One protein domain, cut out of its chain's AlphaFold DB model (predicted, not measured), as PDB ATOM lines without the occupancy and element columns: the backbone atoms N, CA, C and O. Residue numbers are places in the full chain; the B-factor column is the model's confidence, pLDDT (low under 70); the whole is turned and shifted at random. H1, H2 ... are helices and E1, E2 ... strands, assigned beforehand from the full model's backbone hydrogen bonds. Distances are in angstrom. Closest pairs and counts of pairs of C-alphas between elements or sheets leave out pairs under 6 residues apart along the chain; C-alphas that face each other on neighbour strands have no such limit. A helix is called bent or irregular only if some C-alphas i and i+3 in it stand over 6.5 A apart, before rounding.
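This is residues 49 to 88 of the 200 residues of the protein "Leishmanolysin-like peptidase" of Schistosoma rodhaini (UniProt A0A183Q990). This small domain has little regular structure: a single irregular helix, H1, of six residues leads straight into a strand of three residues, E1, and loops wrap round the two. Residues 49 to 69, with no named element, arch round them, and residues 49 to 50 pair antiparallel with residues 76 to 77 of E1. The printed part has 40 residues, 9 of them in named elements; the class is mixed, helices and strands. It is compact, radius of gyration of the C-alphas 9.1 A, spanning 26 by 18 by 16 A.

Find C-alpha 70 at (234.792, 197.577, 188.331); from there H1, residues 70 to 75, runs 10.1 A. H1 is irregular: C-alphas 71 and 74 are 7.2 A apart. E1, residues 76 to 78, ends at C-alpha 78, (218.679, 192.067, 184.902).

H1 and E1 meet only through their tight link. In H1, 0 of 2 O i to N i+4 pairs and 2 of 3 O i to N i+3 pairs are within hydrogen-bond range. E1 pairs with no named strand.

Look to Asp 67 and His 82 for the two C-alphas farthest apart, 26.2 A. The printed part has no cut, and no printed residue is under 70 in pLDDT.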
ATOM      1  N   VAL A  49     221.170 195.742 182.780       91.94
ATOM      2  CA  VAL A  49     221.201 197.212 182.856       91.94
ATOM      3  C   VAL A  49     221.881 197.683 184.141       91.94
ATOM      4  O   VAL A  49     222.007 196.917 185.092       91.94
ATOM      5  N   ASP A  50     222.279 198.959 184.197       92.69
ATOM      6  CA  ASP A  50     222.523 199.638 185.479       92.69
ATOM      7  C   ASP A  50     221.160 199.890 186.136       92.69
ATOM      8  O   ASP A  50     220.375 200.708 185.652       92.69
ATOM      9  N   VAL A  51     220.857 199.178 187.223       93.06
ATOM     10  CA  VAL A  51     219.551 199.246 187.903       93.06
ATOM     11  C   VAL A  51     219.386 200.508 188.765       93.06
ATOM     12  O   VAL A  51     218.392 200.663 189.477       93.06
ATOM     13  N   GLY A  52     220.364 201.420 188.740       92.56
ATOM     14  CA  GLY A  52     220.309 202.722 189.408       92.56
ATOM     15  C   GLY A  52     220.659 202.707 190.899       92.56
ATOM     16  O   GLY A  52     220.748 203.771 191.507       92.56
ATOM     17  N   HIS A  53     220.898 201.535 191.487       92.62
ATOM     18  CA  HIS A  53     221.261 201.361 192.892       92.62
ATOM     19  C   HIS A  53     222.242 200.197 193.061       92.62
ATOM     20  O   HIS A  53     222.383 199.355 192.177       92.62
ATOM     21  N   THR A  54     222.943 200.159 194.193       93.50
ATOM     22  CA  THR A  54     223.846 199.052 194.523       93.50
ATOM     23  C   THR A  54     223.035 197.810 194.878       93.50
ATOM     24  O   THR A  54     222.229 197.833 195.809       93.50
ATOM     25  N   LEU A  55     223.264 196.732 194.133       91.25
ATOM     26  CA  LEU A  55     222.708 195.416 194.401       91.25
ATOM     27  C   LEU A  55     223.364 194.815 195.644       91.25
ATOM     28  O   LEU A  55     224.545 195.035 195.926       91.25
ATOM     29  N   LYS A  56     222.582 194.033 196.389       90.88
ATOM     30  CA  LYS A  56     223.110 193.239 197.498       90.88
ATOM     31  C   LYS A  56     224.023 192.125 196.961       90.88
ATOM     32  O   LYS A  56     223.796 191.687 195.832       90.88
ATOM     33  N   PRO A  57     225.005 191.632 197.738       87.19
ATOM     34  CA  PRO A  57     225.936 190.592 197.286       87.19
ATOM     35  C   PRO A  57     225.267 189.331 196.715       87.19
ATOM     36  O   PRO A  57     225.785 188.712 195.792       87.19
ATOM     37  N   GLU A  58     224.094 188.951 197.218       84.62
ATOM     38  CA  GLU A  58     223.308 187.823 196.708       84.62
ATOM     39  C   GLU A  58     222.726 188.045 195.296       84.62
ATOM     40  O   GLU A  58     222.406 187.075 194.610       84.62
ATOM     41  N   HIS A  59     222.616 189.300 194.849       85.88
ATOM     42  CA  HIS A  59     222.099 189.704 193.534       85.88
ATOM     43  C   HIS A  59     223.197 190.237 192.601       85.88
ATOM     44  O   HIS A  59     222.908 190.641 191.474       85.88
ATOM     45  N   THR A  60     224.455 190.290 193.047       84.12
ATOM     46  CA  THR A  60     225.567 190.674 192.175       84.12
ATOM     47  C   THR A  60     225.974 189.482 191.326       84.12
ATOM     48  O   THR A  60     226.618 188.556 191.819       84.12
ATOM     49  N   HIS A  61     225.595 189.526 190.046       81.94
ATOM     50  CA  HIS A  61     225.792 188.420 189.114       81.94
ATOM     51  C   HIS A  61     227.002 188.575 188.186       81.94
ATOM     52  O   HIS A  61     227.068 187.930 187.142       81.94
ATOM     53  N   PHE A  62     227.974 189.423 188.511       80.19
ATOM     54  CA  PHE A  62     229.169 189.558 187.682       80.19
ATOM     55  C   PHE A  62     230.381 189.938 188.514       80.19
ATOM     56  O   PHE A  62     230.324 190.865 189.317       80.19
ATOM     57  N   ASN A  63     231.493 189.246 188.257       72.88
ATOM     58  CA  ASN A  63     232.811 189.624 188.771       72.88
ATOM     59  C   ASN A  63     233.575 190.510 187.780       72.88
ATOM     60  O   ASN A  63     234.480 191.242 188.174       72.88
ATOM     61  N   ASN A  64     233.256 190.385 186.488       79.69
ATOM     62  CA  ASN A  64     233.842 191.191 185.432       79.69
ATOM     63  C   ASN A  64     232.855 191.354 184.268       79.69
ATOM     64  O   ASN A  64     232.606 190.402 183.524       79.69
ATOM     65  N   LEU A  65     232.299 192.553 184.116       81.38
ATOM     66  CA  LEU A  65     231.545 192.953 182.932       81.38
ATOM     67  C   LEU A  65     232.463 193.702 181.959       81.38
ATOM     68  O   LEU A  65     233.046 194.716 182.354       81.38
ATOM     69  N   PRO A  66     232.575 193.248 180.696       77.25
ATOM     70  CA  PRO A  66     233.270 194.004 179.662       77.25
ATOM     71  C   PRO A  66     232.716 195.427 179.566       77.25
ATOM     72  O   PRO A  66     231.507 195.632 179.670       77.25
ATOM     73  N   ASP A  67     233.606 196.401 179.378       77.12
ATOM     74  CA  ASP A  67     233.266 197.816 179.179       77.12
ATOM     75  C   ASP A  67     232.495 198.485 180.341       77.12
ATOM     76  O   ASP A  67     231.947 199.580 180.188       77.12
ATOM     77  N   VAL A  68     232.481 197.860 181.527       83.81
ATOM     78  CA  VAL A  68     231.917 198.426 182.759       83.81
ATOM     79  C   VAL A  68     233.000 198.536 183.829       83.81
ATOM     80  O   VAL A  68     233.582 197.540 184.265       83.81
ATOM     81  N   GLU A  69     233.210 199.760 184.313       87.19
ATOM     82  CA  GLU A  69     234.138 200.056 185.408       87.19
ATOM     83  C   GLU A  69     233.894 199.152 186.632       87.19
ATOM     84  O   GLU A  69     232.751 199.081 187.102       87.19
ATOM     85  N   PRO A  70     234.934 198.511 187.208       85.44
ATOM     86  CA  PRO A  70     234.792 197.577 188.331       85.44
ATOM     87  C   PRO A  70     233.991 198.134 189.515       85.44
ATOM     88  O   PRO A  70     233.165 197.438 190.100       85.44
ATOM     89  N   SER A  71     234.169 199.421 189.826       86.06
ATOM     90  CA  SER A  71     233.468 200.114 190.917       86.06
ATOM     91  C   SER A  71     231.956 200.250 190.708       86.06
ATOM     92  O   SER A  71     231.229 200.530 191.661       86.06
ATOM     93  N   ARG A  72     231.474 200.068 189.475       88.56
ATOM     94  CA  ARG A  72     230.061 200.183 189.101       88.56
ATOM     95  C   ARG A  72     229.388 198.840 188.854       88.56
ATOM     96  O   ARG A  72     228.167 198.816 188.738       88.56
ATOM     97  N   GLN A  73     230.132 197.737 188.777       87.06
ATOM     98  CA  GLN A  73     229.574 196.430 188.403       87.06
ATOM     99  C   GLN A  73     228.520 195.924 189.395       87.06
ATOM    100  O   GLN A  73     227.546 195.299 188.987       87.06
ATOM    101  N   ASN A  74     228.628 196.289 190.676       89.94
ATOM    102  CA  ASN A  74     227.621 195.975 191.696       89.94
ATOM    103  C   ASN A  74     226.268 196.684 191.493       89.94
ATOM    104  O   ASN A  74     225.350 196.478 192.277       89.94
ATOM    105  N   ARG A  75     226.132 197.539 190.478       92.69
ATOM    106  CA  ARG A  75     224.864 198.159 190.077       92.69
ATOM    107  C   ARG A  75     224.259 197.517 188.832       92.69
ATOM    108  O   ARG A  75     223.209 197.964 188.381       92.69
ATOM    109  N   PHE A  76     224.925 196.525 188.243       92.06
ATOM    110  CA  PHE A  76     224.469 195.878 187.021       92.06
ATOM    111  C   PHE A  76     223.760 194.561 187.324       92.06
ATOM    112  O   PHE A  76     224.302 193.686 187.994       92.06
ATOM    113  N   GLY A  77     222.558 194.420 186.777       92.38
ATOM    114  CA  GLY A  77     221.742 193.212 186.862       92.38
ATOM    115  C   GLY A  77     220.634 193.224 185.812       92.38
ATOM    116  O   GLY A  77     220.445 194.211 185.099       92.38
ATOM    117  N   GLY A  78     219.909 192.118 185.687       92.38
ATOM    118  CA  GLY A  78     218.679 192.067 184.902       92.38
ATOM    119  C   GLY A  78     217.646 193.051 185.455       92.38
ATOM    120  O   GLY A  78     217.541 193.218 186.668       92.38
ATOM    121  N   PHE A  79     216.870 193.706 184.588       91.62
ATOM    122  CA  PHE A  79     215.891 194.705 185.042       91.62
ATOM    123  C   PHE A  79     214.715 194.121 185.851       91.62
ATOM    124  O   PHE A  79     213.975 194.882 186.474       91.62
ATOM    125  N   ASP A  80     214.492 192.804 185.807       90.31
ATOM    126  CA  ASP A  80     213.379 192.148 186.497       90.31
ATOM    127  C   ASP A  80     213.767 191.756 187.927       90.31
ATOM    128  O   ASP A  80     214.550 190.832 188.155       90.31
ATOM    129  N   ILE A  81     213.175 192.452 188.897       90.50
ATOM    130  CA  ILE A  81     213.377 192.192 190.325       90.50
ATOM    131  C   ILE A  81     212.873 190.807 190.752       90.50
ATOM    132  O   ILE A  81     213.431 190.227 191.677       90.50
ATOM    133  N   HIS A  82     211.860 190.248 190.081       90.06
ATOM    134  CA  HIS A  82     211.320 188.923 190.420       90.06
ATOM    135  C   HIS A  82     212.233 187.788 189.959       90.06
ATOM    136  O   HIS A  82     212.074 186.652 190.398       90.06
ATOM    137  N   ALA A  83     213.183 188.097 189.077       89.81
ATOM    138  CA  ALA A  83     214.237 187.188 188.664       89.81
ATOM    139  C   ALA A  83     215.500 187.344 189.529       89.81
ATOM    140  O   ALA A  83     216.574 186.959 189.079       89.81
ATOM    141  N   ASP A  84     215.411 187.957 190.718       90.81
ATOM    142  CA  ASP A  84     216.551 188.269 191.596       90.81
ATOM    143  C   ASP A  84     217.678 189.014 190.861       90.81
ATOM    144  O   ASP A  84     218.871 188.793 191.092       90.81
ATOM    145  N   TYR A  85     217.296 189.883 189.917       91.94
ATOM    146  CA  TYR A  85     218.204 190.590 189.012       91.94
ATOM    147  C   TYR A  85     219.082 189.665 188.149       91.94
ATOM    148  O   TYR A  85     220.085 190.114 187.591       91.94
ATOM    149  N   CYS A  86     218.734 188.383 187.995       90.25
ATOM    150  CA  CYS A  86     219.428 187.486 187.083       90.25
ATOM    151  C   CYS A  86     219.213 187.948 185.628       90.25
ATOM    152  O   CYS A  86     218.073 188.099 185.180       90.25
ATOM    153  N   PRO A  87     220.293 188.181 184.867       90.44
ATOM    154  CA  PRO A  87     220.201 188.721 183.522       90.44
ATOM    155  C   PRO A  87     219.899 187.629 182.500       90.44
ATOM    156  O   PRO A  87     220.665 186.677 182.357       90.44
ATOM    157  N   TYR A  88     218.811 187.783 181.754       88.81
ATOM    158  CA  TYR A  88     218.339 186.843 180.745       88.81
ATOM    159  C   TYR A  88     218.011 187.522 179.412       88.81
ATOM    160  O   TYR A  88     217.876 188.743 179.300       88.81
TER     161      TYR A  88